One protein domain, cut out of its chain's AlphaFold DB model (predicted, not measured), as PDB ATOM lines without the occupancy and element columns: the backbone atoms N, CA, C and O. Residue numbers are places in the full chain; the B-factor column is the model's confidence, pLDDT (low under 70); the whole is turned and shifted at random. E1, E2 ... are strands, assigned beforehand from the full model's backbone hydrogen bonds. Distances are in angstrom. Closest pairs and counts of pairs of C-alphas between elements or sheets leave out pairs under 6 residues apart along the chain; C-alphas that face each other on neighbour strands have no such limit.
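Overview. This is residues 24 to 167 of the 178 residues of the protein "IgGFc_binding domain-containing protein" of Chitinophagaceae bacterium (UniProt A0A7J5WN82). One twisted sheet folds over on itself at the sharp bend of E6 to make a loose sandwich of two layers, E1, E3, E4 and the first part of E6 in one, E2, E5, E7 and the rest of E6 in the other. A long unnamed stretch, residues 128 to 167, loops away from the sheet. The printed part has 144 residues, no named helix and seven strands, E1 to E7 along the chain, in a branched antiparallel sheet; the class is all strand, though the strands hold 60 residues, under half. The whole is compact, with a radius of gyration of the C-alphas of 15.5 A and spans of 46 by 34 by 27 A.

Arrangement. E1, residues 27 to 34, bends by 80 degrees at residue 30 and is antiparallel to E6, residues 101 to 118, with N 33 and O 102 2.8 A apart. E2, residues 45 to 51, has E6 on one side, N 47 and O 115 at 2.8 A, and E5, residues 76 to 81, on the other, N 50 and O 77 at 2.8 A. E3, residues 56 to 62, forms a hairpin with E4, residues 65 to 71, N 60 and O 67 at 2.8 A, and pairs with E6, N 59 and O 105 at 2.8 A. E6 bends by 146 degrees at residue 108. E6 and E7, residues 121 to 127, form a hairpin, N 116 and O 123 at 2.8 A.

Along the chain. E1 begins at C-alpha 27, (-7.267, 26.759, 37.938). E3 measures 20.0 A and E6 20.4 A from first to last C-alpha. E7 ends at C-alpha 127, (-8.357, 18.974, 42.659).

Size, cuts and confidence. The C-alphas farthest apart, of Asn 55 and Ser 145, are 46.6 A apart. The printed part has no cut; the link E5 to E6 is long, 19 residues. Residues 145, 146 and 149 are under 70 in pLDDT.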
ATOM      1  N   PHE A  24      -8.924  23.282  29.656       74.25
ATOM      2  CA  PHE A  24      -8.629  22.272  30.673       74.25
ATOM      3  C   PHE A  24      -7.562  22.809  31.627       74.25
ATOM      4  O   PHE A  24      -6.385  22.457  31.555       74.25
ATOM      5  N   SER A  25      -7.989  23.684  32.529       87.44
ATOM      6  CA  SER A  25      -7.145  24.232  33.580       87.44
ATOM      7  C   SER A  25      -7.441  23.565  34.919       87.44
ATOM      8  O   SER A  25      -8.588  23.300  35.270       87.44
ATOM      9  N   ASN A  26      -6.402  23.349  35.725       92.25
ATOM     10  CA  ASN A  26      -6.558  23.050  37.151       92.25
ATOM     11  C   ASN A  26      -6.839  24.314  37.987       92.25
ATOM     12  O   ASN A  26      -6.942  24.237  39.211       92.25
ATOM     13  N   LYS A  27      -6.942  25.477  37.330       95.19
ATOM     14  CA  LYS A  27      -7.267  26.759  37.938       95.19
ATOM     15  C   LYS A  27      -8.750  27.061  37.756       95.19
ATOM     16  O   LYS A  27      -9.251  27.104  36.638       95.19
ATOM     17  N   GLY A  28      -9.450  27.339  38.848       96.69
ATOM     18  CA  GLY A  28     -10.879  27.638  38.815       96.69
ATOM     19  C   GLY A  28     -11.374  28.266  40.108       96.69
ATOM     20  O   GLY A  28     -10.581  28.623  40.973       96.69
ATOM     21  N   LYS A  29     -12.687  28.474  40.210       97.50
ATOM     22  CA  LYS A  29     -13.311  29.181  41.345       97.50
ATOM     23  C   LYS A  29     -14.134  28.287  42.256       97.50
ATOM     24  O   LYS A  29     -14.471  28.710  43.354       97.50
ATOM     25  N   GLU A  30     -14.487  27.096  41.791       98.12
ATOM     26  CA  GLU A  30     -15.315  26.155  42.529       98.12
ATOM     27  C   GLU A  30     -14.726  24.754  42.408       98.12
ATOM     28  O   GLU A  30     -14.364  24.328  41.311       98.12
ATOM     29  N   PHE A  31     -14.630  24.063  43.540       98.31
ATOM     30  CA  PHE A  31     -14.091  22.713  43.640       98.31
ATOM     31  C   PHE A  31     -14.916  21.893  44.625       98.31
ATOM     32  O   PHE A  31     -15.355  22.412  45.654       98.31
ATOM     33  N   TRP A  32     -15.038  20.599  44.349       97.62
ATOM     34  CA  TRP A  32     -15.637  19.623  45.254       97.62
ATOM     35  C   TRP A  32     -14.621  18.556  45.636       97.62
ATOM     36  O   TRP A  32     -13.889  18.033  44.797       97.62
ATOM     37  N   ILE A  33     -14.567  18.247  46.927       97.00
ATOM     38  CA  ILE A  33     -13.572  17.361  47.523       97.00
ATOM     39  C   ILE A  33     -14.297  16.364  48.426       97.00
ATOM     40  O   ILE A  33     -15.233  16.718  49.147       97.00
ATOM     41  N   ALA A  34     -13.855  15.109  48.388       94.94
ATOM     42  CA  ALA A  34     -14.288  14.069  49.312       94.94
ATOM     43  C   ALA A  34     -13.260  13.876  50.424       94.94
ATOM     44  O   ALA A  34     -12.054  13.988  50.198       94.94
ATOM     45  N   TYR A  35     -13.742  13.471  51.596       95.50
ATOM     46  CA  TYR A  35     -12.909  12.895  52.644       95.50
ATOM     47  C   TYR A  35     -13.174  11.378  52.731       95.50
ATOM     48  O   TYR A  35     -14.081  10.959  53.459       95.50
ATOM     49  N   PRO A  36     -12.440  10.551  51.961       92.75
ATOM     50  CA  PRO A  36     -12.600   9.097  51.949       92.75
ATOM     51  C   PRO A  36     -12.173   8.440  53.268       92.75
ATOM     52  O   PRO A  36     -11.640   9.086  54.177       92.75
ATOM     53  N   ALA A  37     -12.374   7.123  53.354       91.00
ATOM     54  CA  ALA A  37     -11.919   6.335  54.484       91.00
ATOM     55  C   ALA A  37     -10.397   6.440  54.648       91.00
ATOM     56  O   ALA A  37      -9.623   6.441  53.691       91.00
ATOM     57  N   HIS A  38      -9.972   6.464  55.901       91.06
ATOM     58  CA  HIS A  38      -8.572   6.431  56.303       91.06
ATOM     59  C   HIS A  38      -8.393   5.348  57.368       91.06
ATOM     60  O   HIS A  38      -9.281   5.177  58.205       91.06
ATOM     61  N   ILE A  39      -7.256   4.641  57.365       88.69
ATOM     62  CA  ILE A  39      -6.971   3.553  58.324       88.69
ATOM     63  C   ILE A  39      -7.025   4.021  59.784       88.69
ATOM     64  O   ILE A  39      -7.411   3.272  60.672       88.69
ATOM     65  N   ASP A  40      -6.682   5.286  60.011       91.00
ATOM     66  CA  ASP A  40      -6.733   5.937  61.322       91.00
ATOM     67  C   ASP A  40      -8.086   6.615  61.620       91.00
ATOM     68  O   ASP A  40      -8.195   7.443  62.525       91.00
ATOM     69  N   ALA A  41      -9.123   6.275  60.855       92.06
ATOM     70  CA  ALA A  41     -10.478   6.788  61.004       92.06
ATOM     71  C   ALA A  41     -10.529   8.322  61.105       92.06
ATOM     72  O   ALA A  41      -9.909   9.022  60.312       92.06
ATOM     73  N   THR A  42     -11.248   8.856  62.091       95.31
ATOM     74  CA  THR A  42     -11.380  10.296  62.330       95.31
ATOM     75  C   THR A  42     -10.150  10.928  62.987       95.31
ATOM     76  O   THR A  42     -10.121  12.137  63.174       95.31
ATOM     77  N   SER A  43      -9.102  10.167  63.321       95.06
ATOM     78  CA  SER A  43      -7.848  10.762  63.814       95.06
ATOM     79  C   SER A  43      -6.941  11.287  62.687       95.06
ATOM     80  O   SER A  43      -5.930  11.947  62.951       95.06
ATOM     81  N   SER A  44      -7.306  11.050  61.420       95.62
ATOM     82  CA  SER A  44      -6.668  11.701  60.277       95.62
ATOM     83  C   SER A  44      -7.049  13.172  60.154       95.62
ATOM     84  O   SER A  44      -8.060  13.627  60.677       95.62
ATOM     85  N   ARG A  45      -6.240  13.940  59.422       96.12
ATOM     86  CA  ARG A  45      -6.518  15.345  59.083       96.12
ATOM     87  C   ARG A  45      -6.332  15.575  57.595       96.12
ATOM     88  O   ARG A  45      -5.544  14.880  56.961       96.12
ATOM     89  N   MET A  46      -7.054  16.554  57.066       97.81
ATOM     90  CA  MET A  46      -6.877  17.054  55.711       97.81
ATOM     91  C   MET A  46      -6.284  18.459  55.759       97.81
ATOM     92  O   MET A  46      -6.761  19.310  56.504       97.81
ATOM     93  N   ALA A  47      -5.279  18.709  54.932       97.94
ATOM     94  CA  ALA A  47      -4.808  20.041  54.602       97.94
ATOM     95  C   ALA A  47      -5.194  20.351  53.153       97.94
ATOM     96  O   ALA A  47      -4.891  19.573  52.245       97.94
ATOM     97  N   LEU A  48      -5.863  21.482  52.943       98.38
ATOM     98  CA  LEU A  48      -6.063  22.061  51.621       98.38
ATOM     99  C   LEU A  48      -4.993  23.121  51.394       98.38
ATOM    100  O   LEU A  48      -4.923  24.087  52.150       98.38
ATOM    101  N   TYR A  49      -4.186  22.950  50.355       98.38
ATOM    102  CA  TYR A  49      -3.240  23.960  49.895       98.38
ATOM    103  C   TYR A  49      -3.858  24.691  48.712       98.38
ATOM    104  O   TYR A  49      -4.151  24.083  47.682       98.38
ATOM    105  N   ILE A  50      -4.073  25.990  48.878       98.62
ATOM    106  CA  ILE A  50      -4.781  26.836  47.924       98.62
ATOM    107  C   ILE A  50      -3.834  27.949  47.494       98.62
ATOM    108  O   ILE A  50      -3.322  28.684  48.335       98.62
ATOM    109  N   SER A  51      -3.592  28.085  46.195       98.25
ATOM    110  CA  SER A  51      -2.696  29.110  45.656       98.25
ATOM    111  C   SER A  51      -3.310  29.838  44.466       98.25
ATOM    112  O   SER A  51      -4.210  29.342  43.789       98.25
ATOM    113  N   SER A  52      -2.835  31.051  44.207       98.06
ATOM    114  CA  SER A  52      -3.209  31.832  43.029       98.06
ATOM    115  C   SER A  52      -2.093  32.796  42.662       98.06
ATOM    116  O   SER A  52      -1.260  33.146  43.491       98.06
ATOM    117  N   THR A  53      -2.092  33.256  41.417       97.50
ATOM    118  CA  THR A  53      -1.197  34.316  40.930       97.50
ATOM    119  C   THR A  53      -1.659  35.711  41.357       97.50
ATOM    120  O   THR A  53      -0.962  36.688  41.113       97.50
ATOM    121  N   GLU A  54      -2.839  35.822  41.968       97.94
ATOM    122  CA  GLU A  54      -3.441  37.077  42.410       97.94
ATOM    123  C   GLU A  54      -3.882  36.990  43.873       97.94
ATOM    124  O   GLU A  54      -4.235  35.917  44.363       97.94
ATOM    125  N   ASN A  55      -3.940  38.141  44.548       98.62
ATOM    126  CA  ASN A  55      -4.586  38.230  45.854       98.62
ATOM    127  C   ASN A  55      -6.079  37.925  45.701       98.62
ATOM    128  O   ASN A  55      -6.761  38.519  44.855       98.62
ATOM    129  N   THR A  56      -6.593  37.017  46.523       98.56
ATOM    130  CA  THR A  56      -8.013  36.668  46.530       98.56
ATOM    131  C   THR A  56      -8.455  36.147  47.889       98.56
ATOM    132  O   THR A  56      -7.643  35.859  48.763       98.56
ATOM    133  N   THR A  57      -9.762  36.029  48.063       98.69
ATOM    134  CA  THR A  57     -10.386  35.400  49.220       98.69
ATOM    135  C   THR A  57     -11.351  34.331  48.738       98.69
ATOM    136  O   THR A  57     -11.769  34.302  47.573       98.69
ATOM    137  N   GLY A  58     -11.688  33.436  49.646       98.56
ATOM    138  CA  GLY A  58     -12.661  32.397  49.409       98.56
ATOM    139  C   GLY A  58     -13.083  31.754  50.710       98.56
ATOM    140  O   GLY A  58     -12.741  32.210  51.804       98.56
ATOM    141  N   GLU A  59     -13.831  30.678  50.575       98.69
ATOM    142  CA  GLU A  59     -14.347  29.922  51.691       98.69
ATOM    143  C   GLU A  59     -14.395  28.431  51.384       98.69
ATOM    144  O   GLU A  59     -14.579  28.001  50.243       98.69
ATOM    145  N   VAL A  60     -14.211  27.638  52.433       98.69
ATOM    146  CA  VAL A  60     -14.486  26.207  52.416       98.69
ATOM    147  C   VAL A  60     -15.822  25.990  53.115       98.69
ATOM    148  O   VAL A  60     -15.948  26.264  54.308       98.69
ATOM    149  N   GLN A  61     -16.814  25.512  52.375       98.38
ATOM    150  CA  GLN A  61     -18.136  25.159  52.874       98.38
ATOM    151  C   GLN A  61     -18.188  23.651  53.118       98.38
ATOM    152  O   GLN A  61     -17.920  22.855  52.213       98.38
ATOM    153  N   LEU A  62     -18.506  23.248  54.344       97.50
ATOM    154  CA  LEU A  62     -18.552  21.842  54.733       97.50
ATOM    155  C   LEU A  62     -19.356  21.650  56.021       97.50
ATOM    156  O   LEU A  62     -19.292  22.490  56.913       97.50
ATOM    157  N   ASP A  63     -20.105  20.548  56.134       96.06
ATOM    158  CA  ASP A  63     -20.903  20.225  57.335       96.06
ATOM    159  C   ASP A  63     -21.803  21.390  57.816       96.06
ATOM    160  O   ASP A  63     -21.874  21.709  59.002       96.06
ATOM    161  N   GLY A  64     -22.421  22.114  56.873       95.19
ATOM    162  CA  GLY A  64     -23.249  23.296  57.161       95.19
ATOM    163  C   GLY A  64     -22.488  24.507  57.727       95.19
ATOM    164  O   GLY A  64     -23.117  25.465  58.173       95.19
ATOM    165  N   LYS A  65     -21.151  24.481  57.724       97.06
ATOM    166  CA  LYS A  65     -20.263  25.534  58.232       97.06
ATOM    167  C   LYS A  65     -19.402  26.118  57.115       97.06
ATOM    168  O   LYS A  65     -19.254  25.534  56.043       97.06
ATOM    169  N   VAL A  66     -18.804  27.271  57.410       98.12
ATOM    170  CA  VAL A  66     -17.956  28.034  56.491       98.12
ATOM    171  C   VAL A  66     -16.621  28.347  57.163       98.12
ATOM    172  O   VAL A  66     -16.592  28.860  58.282       98.12
ATOM    173  N   ILE A  67     -15.518  28.050  56.476       98.44
ATOM    174  CA  ILE A  67     -14.156  28.413  56.881       98.44
ATOM    175  C   ILE A  67     -13.610  29.422  55.861       98.44
ATOM    176  O   ILE A  67     -13.292  29.020  54.738       98.44
ATOM    177  N   PRO A  68     -13.490  30.717  56.200       98.50
ATOM    178  CA  PRO A  68     -12.932  31.701  55.283       98.50
ATOM    179  C   PRO A  68     -11.419  31.511  55.123       98.50
ATOM    180  O   PRO A  68     -10.724  31.105  56.055       98.50
ATOM    181  N   PHE A  69     -10.891  31.859  53.951       98.62
ATOM    182  CA  PHE A  69      -9.456  31.909  53.692       98.62
ATOM    183  C   PHE A  69      -9.076  33.093  52.797       98.62
ATOM    184  O   PHE A  69      -9.863  33.575  51.979       98.62
ATOM    185  N   THR A  70      -7.820  33.518  52.917       98.62
ATOM    186  CA  THR A  70      -7.206  34.545  52.068       98.62
ATOM    187  C   THR A  70      -5.979  33.956  51.396       98.62
ATOM    188  O   THR A  70      -5.158  33.319  52.053       98.62
ATOM    189  N   VAL A  71      -5.845  34.169  50.093       98.62
ATOM    190  CA  VAL A  71      -4.676  33.786  49.300       98.62
ATOM    191  C   VAL A  71      -3.901  35.043  48.948       98.62
ATOM    192  O   VAL A  71      -4.437  35.951  48.309       98.62
ATOM    193  N   THR A  72      -2.633  35.079  49.344       98.56
ATOM    194  CA  THR A  72      -1.679  36.080  48.857       98.56
ATOM    195  C   THR A  72      -1.104  35.606  47.527       98.56
ATOM    196  O   THR A  72      -0.759  34.433  47.378       98.56
ATOM    197  N   ALA A  73      -0.988  36.512  46.557       98.00
ATOM    198  CA  ALA A  73      -0.465  36.221  45.230       98.00
ATOM    199  C   ALA A  73       0.875  35.471  45.300       98.00
ATOM    200  O   ALA A  73       1.790  35.863  46.027       98.00
ATOM    201  N   ASN A  74       0.980  34.407  44.505       97.19
ATOM    202  CA  ASN A  74       2.137  33.524  44.366       97.19
ATOM    203  C   ASN A  74       2.543  32.784  45.654       97.19
ATOM    204  O   ASN A  74       3.651  32.261  45.736       97.19
ATOM    205  N   GLN A  75       1.650  32.711  46.643       97.12
ATOM    206  CA  GLN A  75       1.848  31.957  47.877       97.12
ATOM    207  C   GLN A  75       0.734  30.924  48.062       97.12
ATOM    208  O   GLN A  75      -0.390  31.094  47.587       97.12
ATOM    209  N   ALA A  76       1.064  29.830  48.747       96.00
ATOM    210  CA  ALA A  76       0.089  28.824  49.134       96.00
ATOM    211  C   ALA A  76      -0.473  29.152  50.520       96.00
ATOM    212  O   ALA A  76       0.269  29.257  51.495       96.00
ATOM    213  N   THR A  77      -1.792  29.254  50.612       98.12
ATOM    214  CA  THR A  77      -2.530  29.295  51.873       98.12
ATOM    215  C   THR A  77      -2.948  27.882  52.244       98.12
ATOM    216  O   THR A  77      -3.380  27.115  51.386       98.12
ATOM    217  N   THR A  78      -2.835  27.529  53.524       98.38
ATOM    218  CA  THR A  78      -3.247  26.209  54.012       98.38
ATOM    219  C   THR A  78      -4.507  26.315  54.863       98.38
ATOM    220  O   THR A  78      -4.531  27.076  55.826       98.38
ATOM    221  N   VAL A  79      -5.525  25.510  54.553       98.38
ATOM    222  CA  VAL A  79      -6.726  25.335  55.381       98.38
ATOM    223  C   VAL A  79      -6.708  23.933  55.982       98.38
ATOM    224  O   VAL A  79      -6.673  22.941  55.256       98.38
ATOM    225  N   GLN A  80      -6.707  23.847  57.311       97.69
ATOM    226  CA  GLN A  80      -6.700  22.578  58.041       97.69
ATOM    227  C   GLN A  80      -8.134  22.141  58.355       97.69
ATOM    228  O   GLN A  80      -8.917  22.909  58.912       97.69
ATOM    229  N   ILE A  81      -8.468  20.897  58.026       97.62
ATOM    230  CA  ILE A  81      -9.790  20.300  58.218       97.62
ATOM    231  C   ILE A  81      -9.624  19.008  59.018       97.62
ATOM    232  O   ILE A  81      -8.896  18.091  58.627       97.62
ATOM    233  N   SER A  82     -10.333  18.926  60.143       96.00
ATOM    234  CA  SER A  82     -10.390  17.728  60.978       96.00
ATOM    235  C   SER A  82     -11.775  17.080  60.886       96.00
ATOM    236  O   SER A  82     -12.766  17.764  61.146       96.00
ATOM    237  N   PRO A  83     -11.867  15.772  60.594       95.50
ATOM    238  CA  PRO A  83     -13.129  15.037  60.595       95.50
ATOM    239  C   PRO A  83     -13.738  14.866  62.001       95.50
ATOM    240  O   PRO A  83     -14.853  14.373  62.122       95.50
ATOM    241  N   ILE A  84     -13.028  15.252  63.070       95.44
ATOM    242  CA  ILE A  84     -13.590  15.337  64.432       95.44
ATOM    243  C   ILE A  84     -14.395  16.630  64.603       95.44
ATOM    244  O   ILE A  84     -15.424  16.641  65.270       95.44
ATOM    245  N   ALA A  85     -13.926  17.730  64.006       95.94
ATOM    246  CA  ALA A  85     -14.578  19.038  64.108       95.94
ATOM    247  C   ALA A  85     -15.761  19.192  63.136       95.94
ATOM    248  O   ALA A  85     -16.650  20.023  63.356       95.94
ATOM    249  N   TYR A  86     -15.748  18.398  62.066       96.56
ATOM    250  CA  TYR A  86     -16.694  18.466  60.966       96.56
ATOM    251  C   TYR A  86     -17.093  17.065  60.522       96.56
ATOM    252  O   TYR A  86     -16.232  16.224  60.260       96.56
ATOM    253  N   ASN A  87     -18.390  16.816  60.364       94.88
ATOM    254  CA  ASN A  87     -18.941  15.512  60.008       94.88
ATOM    255  C   ASN A  87     -18.766  15.158  58.513       94.88
ATOM    256  O   ASN A  87     -19.709  14.736  57.851       94.88
ATOM    257  N   ILE A  88     -17.551  15.276  57.974       95.44
ATOM    258  CA  ILE A  88     -17.232  15.072  56.548       95.44
ATOM    259  C   ILE A  88     -16.602  13.713  56.221       95.44
ATOM    260  O   ILE A  88     -16.490  13.351  55.056       95.44
ATOM    261  N   TYR A  89     -16.230  12.928  57.235       95.25
ATOM    262  CA  TYR A  89     -15.618  11.612  57.040       95.25
ATOM    263  C   TYR A  89     -16.611  10.632  56.405       95.25
ATOM    264  O   TYR A  89     -17.701  10.414  56.953       95.25
ATOM    265  N   ASN A  90     -16.232  10.044  55.267       92.94
ATOM    266  CA  ASN A  90     -17.026   9.054  54.550       92.94
ATOM    267  C   ASN A  90     -16.299   7.701  54.462       92.94
ATOM    268  O   ASN A  90     -15.531   7.444  53.537       92.94
ATOM    269  N   ALA A  91     -16.574   6.824  55.430       88.94
ATOM    270  CA  ALA A  91     -16.022   5.466  55.487       88.94
ATOM    271  C   ALA A  91     -17.036   4.359  55.190       88.94
ATOM    272  O   ALA A  91     -16.821   3.203  55.551       88.94
ATOM    273  N   GLN A  92     -18.150   4.702  54.549       86.69
ATOM    274  CA  GLN A  92     -19.122   3.701  54.129       86.69
ATOM    275  C   GLN A  92     -18.495   2.777  53.072       86.69
ATOM    276  O   GLN A  92     -17.755   3.229  52.195       86.69
ATOM    277  N   SER A  93     -18.782   1.476  53.168       82.19
ATOM    278  CA  SER A  93     -18.341   0.489  52.175       82.19
ATOM    279  C   SER A  93     -19.113   0.622  50.862       82.19
ATOM    280  O   SER A  93     -18.536   0.455  49.793       82.19
ATOM    281  N   ASP A  94     -20.405   0.939  50.954       85.19
ATOM    282  CA  ASP A  94     -21.266   1.323  49.838       85.19
ATOM    283  C   ASP A  94     -22.403   2.208  50.364       85.19
ATOM    284  O   ASP A  94     -22.797   2.083  51.528       85.19
ATOM    285  N   GLY A  95     -22.913   3.104  49.520       87.62
ATOM    286  CA  GLY A  95     -23.978   4.043  49.878       87.62
ATOM    287  C   GLY A  95     -23.633   5.518  49.672       87.62
ATOM    288  O   GLY A  95     -22.560   5.882  49.183       87.62
ATOM    289  N   ILE A  96     -24.598   6.375  50.017       89.69
ATOM    290  CA  ILE A  96     -24.511   7.830  49.862       89.69
ATOM    291  C   ILE A  96     -24.271   8.466  51.232       89.69
ATOM    292  O   ILE A  96     -25.137   8.465  52.108       89.69
ATOM    293  N   GLY A  97     -23.097   9.075  51.392       89.50
ATOM    294  CA  GLY A  97     -22.788   9.926  52.533       89.50
ATOM    295  C   GLY A  97     -23.426  11.309  52.376       89.50
ATOM    296  O   GLY A  97     -22.846  12.189  51.741       89.50
ATOM    297  N   ILE A  98     -24.597  11.521  52.978       89.50
ATOM    298  CA  ILE A  98     -25.280  12.825  52.962       89.50
ATOM    299  C   ILE A  98     -24.438  13.863  53.723       89.50
ATOM    300  O   ILE A  98     -23.975  13.600  54.833       89.50
ATOM    301  N   GLY A  99     -24.228  15.038  53.120       90.44
ATOM    302  CA  GLY A  99     -23.511  16.157  53.749       90.44
ATOM    303  C   GLY A  99     -21.997  15.962  53.896       90.44
ATOM    304  O   GLY A  99     -21.361  16.694  54.648       90.44
ATOM    305  N   LYS A 100     -21.404  14.985  53.195       94.56
ATOM    306  CA  LYS A 100     -19.965  14.659  53.286       94.56
ATOM    307  C   LYS A 100     -19.066  15.436  52.321       94.56
ATOM    308  O   LYS A 100     -17.848  15.280  52.365       94.56
ATOM    309  N   GLY A 101     -19.651  16.240  51.436       95.19
ATOM    310  CA  GLY A 101     -18.905  17.043  50.473       95.19
ATOM    311  C   GLY A 101     -18.200  18.228  51.130       95.19
ATOM    312  O   GLY A 101     -18.749  18.880  52.018       95.19
ATOM    313  N   ILE A 102     -16.987  18.514  50.665       98.00
ATOM    314  CA  ILE A 102     -16.229  19.718  51.002       98.00
ATOM    315  C   ILE A 102     -16.191  20.579  49.743       98.00
ATOM    316  O   ILE A 102     -15.606  20.174  48.736       98.00
ATOM    317  N   LYS A 103     -16.815  21.754  49.790       98.38
ATOM    318  CA  LYS A 103     -16.866  22.690  48.667       98.38
ATOM    319  C   LYS A 103     -15.903  23.844  48.913       98.38
ATOM    320  O   LYS A 103     -15.959  24.478  49.959       98.38
ATOM    321  N   VAL A 104     -15.031  24.137  47.956       98.69
ATOM    322  CA  VAL A 104     -14.159  25.322  47.989       98.69
ATOM    323  C   VAL A 104     -14.677  26.317  46.966       98.69
ATOM    324  O   VAL A 104     -14.837  25.958  45.801       98.69
ATOM    325  N   VAL A 105     -14.914  27.558  47.389       98.62
ATOM    326  CA  VAL A 105     -15.338  28.658  46.517       98.62
ATOM    327  C   VAL A 105     -14.387  29.837  46.687       98.62
ATOM    328  O   VAL A 105     -14.021  30.182  47.806       98.62
ATOM    329  N   SER A 106     -13.978  30.475  45.592       98.38
ATOM    330  CA  SER A 106     -13.108  31.656  45.619       98.38
ATOM    331  C   SER A 106     -13.585  32.760  44.678       98.38
ATOM    332  O   SER A 106     -14.208  32.514  43.643       98.38
ATOM    333  N   LEU A 107     -13.257  34.014  45.008       98.31
ATOM    334  CA  LEU A 107     -13.634  35.169  44.182       98.31
ATOM    335  C   LEU A 107     -12.886  35.186  42.837       98.31
ATOM    336  O   LEU A 107     -13.465  35.481  41.781       98.31
ATOM    337  N   LYS A 108     -11.590  34.849  42.863       97.81
ATOM    338  CA  LYS A 108     -10.722  34.721  41.682       97.81
ATOM    339  C   LYS A 108     -10.237  33.279  41.510       97.81
ATOM    340  O   LYS A 108     -10.243  32.533  42.489       97.81
ATOM    341  N   PRO A 109      -9.811  32.872  40.299       97.56
ATOM    342  CA  PRO A 109      -9.341  31.512  40.066       97.56
ATOM    343  C   PRO A 109      -8.131  31.145  40.944       97.56
ATOM    344  O   PRO A 109      -7.130  31.868  40.977       97.56
ATOM    345  N   VAL A 110      -8.218  30.004  41.624       98.44
ATOM    346  CA  VAL A 110      -7.181  29.395  42.471       98.44
ATOM    347  C   VAL A 110      -6.843  27.993  41.956       98.44
ATOM    348  O   VAL A 110      -7.573  27.448  41.134       98.44
ATOM    349  N   VAL A 111      -5.749  27.409  42.435       98.12
ATOM    350  CA  VAL A 111      -5.423  25.981  42.302       98.12
ATOM    351  C   VAL A 111      -5.530  25.348  43.686       98.12
ATOM    352  O   VAL A 111      -5.079  25.946  44.664       98.12
ATOM    353  N   VAL A 112      -6.120  24.153  43.773       98.50
ATOM    354  CA  VAL A 112      -6.359  23.459  45.045       98.50
ATOM    355  C   VAL A 112      -5.689  22.087  45.045       98.50
ATOM    356  O   VAL A 112      -5.905  21.270  44.151       98.50
ATOM    357  N   TYR A 113      -4.915  21.812  46.091       98.00
ATOM    358  CA  TYR A 113      -4.392  20.486  46.405       98.00
ATOM    359  C   TYR A 113      -4.965  20.014  47.734       98.00
ATOM    360  O   TYR A 113      -4.890  20.729  48.732       98.00
ATOM    361  N   ALA A 114      -5.503  18.799  47.757       97.94
ATOM    362  CA  ALA A 114      -5.980  18.164  48.977       97.94
ATOM    363  C   ALA A 114      -4.974  17.108  49.434       97.94
ATOM    364  O   ALA A 114      -4.479  16.327  48.623       97.94
ATOM    365  N   HIS A 115      -4.687  17.079  50.731       97.31
ATOM    366  CA  HIS A 115      -3.752  16.141  51.339       97.31
ATOM    367  C   HIS A 115      -4.347  15.603  52.637       97.31
ATOM    368  O   HIS A 115      -4.536  16.357  53.586       97.31
ATOM    369  N   ILE A 116      -4.642  14.306  52.686       96.44
ATOM    370  CA  ILE A 116      -5.070  13.612  53.903       96.44
ATOM    371  C   ILE A 116      -3.862  12.902  54.487       96.44
ATOM    372  O   ILE A 116      -3.134  12.223  53.764       96.44
ATOM    373  N   LEU A 117      -3.648  13.044  55.792       94.88
ATOM    374  CA  LEU A 117      -2.520  12.424  56.468       94.88
ATOM    375  C   LEU A 117      -2.817  12.054  57.923       94.88
ATOM    376  O   LEU A 117      -3.565  12.731  58.636       94.88
ATOM    377  N   ASN A 118      -2.139  11.007  58.380       94.62
ATOM    378  CA  ASN A 118      -1.900  10.732  59.788       94.62
ATOM    379  C   ASN A 118      -0.608   9.930  59.967       94.62
ATOM    380  O   ASN A 118      -0.377   8.958  59.254       94.62
ATOM    381  N   ALA A 119       0.208  10.305  60.955       89.81
ATOM    382  CA  ALA A 119       1.501   9.670  61.217       89.81
ATOM    383  C   ALA A 119       2.323   9.496  59.917       89.81
ATOM    384  O   ALA A 119       2.493  10.459  59.173       89.81
ATOM    385  N   ALA A 120       2.809   8.286  59.628       88.06
ATOM    386  CA  ALA A 120       3.579   7.956  58.426       88.06
ATOM    387  C   ALA A 120       2.702   7.513  57.230       88.06
ATOM    388  O   ALA A 120       3.117   6.670  56.436       88.06
ATOM    389  N   ARG A 121       1.464   8.018  57.127       89.69
ATOM    390  CA  ARG A 121       0.489   7.644  56.089       89.69
ATOM    391  C   ARG A 121      -0.123   8.901  55.486       89.69
ATOM    392  O   ARG A 121      -0.616   9.758  56.221       89.69
ATOM    393  N   SER A 122      -0.085   9.005  54.163       91.31
ATOM    394  CA  SER A 122      -0.611  10.155  53.435       91.31
ATOM    395  C   SER A 122      -1.200   9.773  52.082       91.31
ATOM    396  O   SER A 122      -0.817   8.778  51.468       91.31
ATOM    397  N   GLY A 123      -2.131  10.599  51.615       91.56
ATOM    398  CA  GLY A 123      -2.668  10.578  50.263       91.56
ATOM    399  C   GLY A 123      -2.973  12.000  49.810       91.56
ATOM    400  O   GLY A 123      -3.592  12.766  50.550       91.56
ATOM    401  N   SER A 124      -2.539  12.354  48.602       94.06
ATOM    402  CA  SER A 124      -2.692  13.703  48.053       94.06
ATOM    403  C   SER A 124      -3.263  13.666  46.649       94.06
ATOM    404  O   SER A 124      -2.996  12.738  45.889       94.06
ATOM    405  N   THR A 125      -4.010  14.704  46.290       94.56
ATOM    406  CA  THR A 125      -4.548  14.874  44.941       94.56
ATOM    407  C   THR A 125      -4.566  16.343  44.534       94.56
ATOM    408  O   THR A 125      -4.798  17.231  45.358       94.56
ATOM    409  N   LEU A 126      -4.335  16.592  43.244       96.12
ATOM    410  CA  LEU A 126      -4.694  17.853  42.604       96.12
ATOM    411  C   LEU A 126      -6.206  17.838  42.365       96.12
ATOM    412  O   LEU A 126      -6.732  16.885  41.792       96.12
ATOM    413  N   VAL A 127      -6.904  18.880  42.806       97.06
ATOM    414  CA  VAL A 127      -8.357  18.974  42.659       97.06
ATOM    415  C   VAL A 127      -8.671  19.803  41.420       97.06
ATOM    416  O   VAL A 127      -8.239  20.950  41.307       97.06
ATOM    417  N   PHE A 128      -9.425  19.224  40.491       96.00
ATOM    418  CA  PHE A 128      -9.903  19.943  39.315       96.00
ATOM    419  C   PHE A 128     -11.152  20.770  39.641       96.00
ATOM    420  O   PHE A 128     -11.971  20.340  40.459       96.00
ATOM    421  N   PRO A 129     -11.309  21.954  39.024       96.94
ATOM    422  CA  PRO A 129     -12.485  22.782  39.238       96.94
ATOM    423  C   PRO A 129     -13.736  22.176  38.590       96.94
ATOM    424  O   PRO A 129     -13.650  21.473  37.584       96.94
ATOM    425  N   THR A 130     -14.913  22.482  39.140       95.44
ATOM    426  CA  THR A 130     -16.203  21.906  38.712       95.44
ATOM    427  C   THR A 130     -16.447  22.021  37.202       95.44
ATOM    428  O   THR A 130     -16.986  21.108  36.584       95.44
ATOM    429  N   ASN A 131     -16.019  23.123  36.583       91.19
ATOM    430  CA  ASN A 131     -16.267  23.417  35.171       91.19
ATOM    431  C   ASN A 131     -15.451  22.570  34.179       91.19
ATOM    432  O   ASN A 131     -15.736  22.639  32.987       91.19
ATOM    433  N   VAL A 132     -14.448  21.811  34.637       92.19
ATOM    434  CA  VAL A 132     -13.640  20.927  33.771       92.19
ATOM    435  C   VAL A 132     -13.856  19.443  34.071       92.19
ATOM    436  O   VAL A 132     -13.190  18.590  33.484       92.19
ATOM    437  N   LEU A 133     -14.766  19.114  34.995       91.88
ATOM    438  CA  LEU A 133     -15.071  17.731  35.345       91.88
ATOM    439  C   LEU A 133     -15.797  17.024  34.193       91.88
ATOM    440  O   LEU A 133     -16.731  17.550  33.590       91.88
ATOM    441  N   GLY A 134     -15.366  15.797  33.907       89.88
ATOM    442  CA  GLY A 134     -16.043  14.890  32.987       89.88
ATOM    443  C   GLY A 134     -17.131  14.066  33.675       89.88
ATOM    444  O   GLY A 134     -17.322  14.138  34.889       89.88
ATOM    445  N   LYS A 135     -17.823  13.239  32.886       89.88
ATOM    446  CA  LYS A 135     -18.811  12.256  33.373       89.88
ATOM    447  C   LYS A 135     -18.254  10.834  33.463       89.88
ATOM    448  O   LYS A 135     -18.864   9.976  34.090       89.88
ATOM    449  N   GLU A 136     -17.098  10.593  32.855       90.69
ATOM    450  CA  GLU A 136     -16.480   9.276  32.751       90.69
ATOM    451  C   GLU A 136     -15.105   9.302  33.414       90.69
ATOM    452  O   GLU A 136     -14.261  10.140  33.095       90.69
ATOM    453  N   TYR A 137     -14.883   8.372  34.341       90.50
ATOM    454  CA  TYR A 137     -13.623   8.222  35.058       90.50
ATOM    455  C   TYR A 137     -13.248   6.750  35.125       90.50
ATOM    456  O   TYR A 137     -14.092   5.886  35.366       90.50
ATOM    457  N   ILE A 138     -11.959   6.467  34.960       90.44
ATOM    458  CA  ILE A 138     -11.407   5.122  35.102       90.44
ATOM    459  C   ILE A 138     -10.606   5.081  36.398       90.44
ATOM    460  O   ILE A 138      -9.686   5.869  36.598       90.44
ATOM    461  N   SER A 139     -10.946   4.134  37.270       86.50
ATOM    462  CA  SER A 139     -10.195   3.859  38.490       86.50
ATOM    463  C   SER A 139      -9.432   2.550  38.333       86.50
ATOM    464  O   SER A 139     -10.019   1.489  38.109       86.50
ATOM    465  N   LEU A 140      -8.108   2.627  38.444       87.12
ATOM    466  CA  LEU A 140      -7.241   1.456  38.441       87.12
ATOM    467  C   LEU A 140      -7.188   0.883  39.855       87.12
ATOM    468  O   LEU A 140      -6.743   1.551  40.785       87.12
ATOM    469  N   ASN A 141      -7.639  -0.358  40.006       82.75
ATOM    470  CA  ASN A 141      -7.706  -1.046  41.289       82.75
ATOM    471  C   ASN A 141      -7.003  -2.399  41.200       82.75
ATOM    472  O   ASN A 141      -6.885  -2.987  40.124       82.75
ATOM    473  N   PHE A 142      -6.569  -2.908  42.346       78.56
ATOM    474  CA  PHE A 142      -6.016  -4.248  42.477       78.56
ATOM    475  C   PHE A 142      -6.603  -4.930  43.708       78.56
ATOM    476  O   PHE A 142      -7.082  -4.267  44.629       78.56
ATOM    477  N   THR A 143      -6.567  -6.260  43.743       76.19
ATOM    478  CA  THR A 143      -7.023  -7.006  44.917       76.19
ATOM    479  C   THR A 143      -6.095  -6.720  46.091       76.19
ATOM    480  O   THR A 143      -5.001  -7.270  46.192       76.19
ATOM    481  N   GLN A 144      -6.546  -5.852  46.990       72.12
ATOM    482  CA  GLN A 144      -5.872  -5.573  48.248       72.12
ATOM    483  C   GLN A 144      -6.371  -6.546  49.321       72.12
ATOM    484  O   GLN A 144      -7.572  -6.646  49.596       72.12
ATOM    485  N   SER A 145      -5.429  -7.280  49.909       69.94
ATOM    486  CA  SER A 145      -5.621  -8.079  51.119       69.94
ATOM    487  C   SER A 145      -4.526  -7.680  52.100       69.94
ATOM    488  O   SER A 145      -3.456  -8.280  52.128       69.94
ATOM    489  N   SER A 146      -4.772  -6.599  52.834       69.56
ATOM    490  CA  SER A 146      -3.870  -6.096  53.872       69.56
ATOM    491  C   SER A 146      -4.491  -6.298  55.260       69.56
ATOM    492  O   SER A 146      -5.606  -6.812  55.388       69.56
ATOM    493  N   THR A 147      -3.768  -5.919  56.311       71.50
ATOM    494  CA  THR A 147      -4.260  -5.950  57.693       71.50
ATOM    495  C   THR A 147      -5.543  -5.116  57.847       71.50
ATOM    496  O   THR A 147      -5.808  -4.192  57.077       71.50
ATOM    497  N   ASN A 148      -6.370  -5.461  58.840       70.31
ATOM    498  CA  ASN A 148      -7.606  -4.742  59.190       70.31
ATOM    499  C   ASN A 148      -8.641  -4.603  58.058       70.31
ATOM    500  O   ASN A 148      -9.336  -3.592  57.985       70.31
ATOM    501  N   ASN A 149      -8.768  -5.605  57.178       68.12
ATOM    502  CA  ASN A 149      -9.721  -5.580  56.058       68.12
ATOM    503  C   ASN A 149      -9.568  -4.347  55.145       68.12
ATOM    504  O   ASN A 149     -10.541  -3.913  54.533       68.12
ATOM    505  N   ALA A 150      -8.361  -3.783  55.028       73.88
ATOM    506  CA  ALA A 150      -8.121  -2.669  54.120       73.88
ATOM    507  C   ALA A 150      -8.314  -3.119  52.660       73.88
ATOM    508  O   ALA A 150      -7.655  -4.048  52.179       73.88
ATOM    509  N   ARG A 151      -9.244  -2.455  51.970       79.69
ATOM    510  CA  ARG A 151      -9.598  -2.677  50.564       79.69
ATOM    511  C   ARG A 151      -9.409  -1.388  49.775       79.69
ATOM    512  O   ARG A 151      -9.432  -0.300  50.347       79.69
ATOM    513  N   SER A 152      -9.297  -1.518  48.456       84.06
ATOM    514  CA  SER A 152      -9.354  -0.359  47.570       84.06
ATOM    515  C   SER A 152     -10.736   0.276  47.663       84.06
ATOM    516  O   SER A 152     -11.747  -0.428  47.649       84.06
ATOM    517  N   GLN A 153     -10.771   1.599  47.775       84.19
ATOM    518  CA  GLN A 153     -12.000   2.375  47.851       84.19
ATOM    519  C   GLN A 153     -11.985   3.434  46.753       84.19
ATOM    520  O   GLN A 153     -10.975   4.097  46.524       84.19
ATOM    521  N   ILE A 154     -13.139   3.622  46.121       88.75
ATOM    522  CA  ILE A 154     -13.434   4.791  45.302       88.75
ATOM    523  C   ILE A 154     -14.490   5.621  46.026       88.75
ATOM    524  O   ILE A 154     -15.493   5.088  46.495       88.75
ATOM    525  N   THR A 155     -14.257   6.926  46.130       91.06
ATOM    526  CA  THR A 155     -15.249   7.879  46.633       91.06
ATOM    527  C   THR A 155     -15.558   8.869  45.527       91.06
ATOM    528  O   THR A 155     -14.645   9.404  44.903       91.06
ATOM    529  N   VAL A 156     -16.845   9.100  45.289       92.12
ATOM    530  CA  VAL A 156     -17.337  10.031  44.272       92.12
ATOM    531  C   VAL A 156     -18.098  11.143  44.980       92.12
ATOM    532  O   VAL A 156     -18.869  10.873  45.900       92.12
ATOM    533  N   VAL A 157     -17.873  12.383  44.554       93.06
ATOM    534  CA  VAL A 157     -18.635  13.547  45.011       93.06
ATOM    535  C   VAL A 157     -19.453  14.055  43.840       93.06
ATOM    536  O   VAL A 157     -18.898  14.368  42.790       93.06
ATOM    537  N   ALA A 158     -20.768  14.105  44.020       91.69
ATOM    538  CA  ALA A 158     -21.662  14.738  43.069       91.69
ATOM    539  C   ALA A 158     -21.603  16.259  43.250       91.69
ATOM    540  O   ALA A 158     -21.668  16.749  44.376       91.69
ATOM    541  N   THR A 159     -21.482  16.994  42.147       92.44
ATOM    542  CA  THR A 159     -21.514  18.465  42.143       92.44
ATOM    543  C   THR A 159     -22.932  19.019  42.005       92.44
ATOM    544  O   THR A 159     -23.146  20.205  42.241       92.44
ATOM    545  N   GLU A 160     -23.886  18.164  41.628       91.12
ATOM    546  CA  GLU A 160     -25.293  18.486  41.390       91.12
ATOM    547  C   GLU A 160     -26.207  17.487  42.113       91.12
ATOM    548  O   GLU A 160     -25.890  16.296  42.243       91.12
ATOM    549  N   ASP A 161     -27.369  17.969  42.548       88.62
ATOM    550  CA  ASP A 161     -28.382  17.148  43.207       88.62
ATOM    551  C   ASP A 161     -28.941  16.075  42.267       88.62
ATOM    552  O   ASP A 161     -29.039  16.260  41.055       88.62
ATOM    553  N   ASN A 162     -29.356  14.942  42.841       88.19
ATOM    554  CA  ASN A 162     -29.925  13.802  42.106       88.19
ATOM    555  C   ASN A 162     -28.994  13.192  41.039       88.19
ATOM    556  O   ASN A 162     -29.459  12.528  40.111       88.19
ATOM    557  N   THR A 163     -27.675  13.364  41.178       89.25
ATOM    558  CA  THR A 163     -26.697  12.685  40.318       89.25
ATOM    559  C   THR A 163     -26.793  11.162  40.485       89.25
ATOM    560  O   THR A 163     -26.702  10.641  41.597       89.25
ATOM    561  N   VAL A 164     -26.916  10.435  39.370       88.31
ATOM    562  CA  VAL A 164     -26.933   8.963  39.336       88.31
ATOM    563  C   VAL A 164     -25.573   8.441  38.880       88.31
ATOM    564  O   VAL A 164     -25.054   8.867  37.851       88.31
ATOM    565  N   ILE A 165     -25.000   7.497  39.633       85.75
ATOM    566  CA  ILE A 165     -23.692   6.897  39.338       85.75
ATOM    567  C   ILE A 165     -23.894   5.471  38.822       85.75
ATOM    568  O   ILE A 165     -24.374   4.605  39.554       85.75
ATOM    569  N   SER A 166     -23.464   5.208  37.589       85.50
ATOM    570  CA  SER A 166     -23.332   3.856  37.038       85.50
ATOM    571  C   SER A 166     -21.887   3.375  37.163       85.50
ATOM    572  O   SER A 166     -20.958   4.095  36.800       85.50
ATOM    573  N   LYS A 167     -21.687   2.152  37.661       79.50
ATOM    574  CA  LYS A 167     -20.365   1.525  37.795       79.50
ATOM    575  C   LYS A 167     -20.266   0.370  36.798       79.50
ATOM    576  O   LYS A 167     -21.113  -0.518  36.823       79.50
TER     577      LYS A 167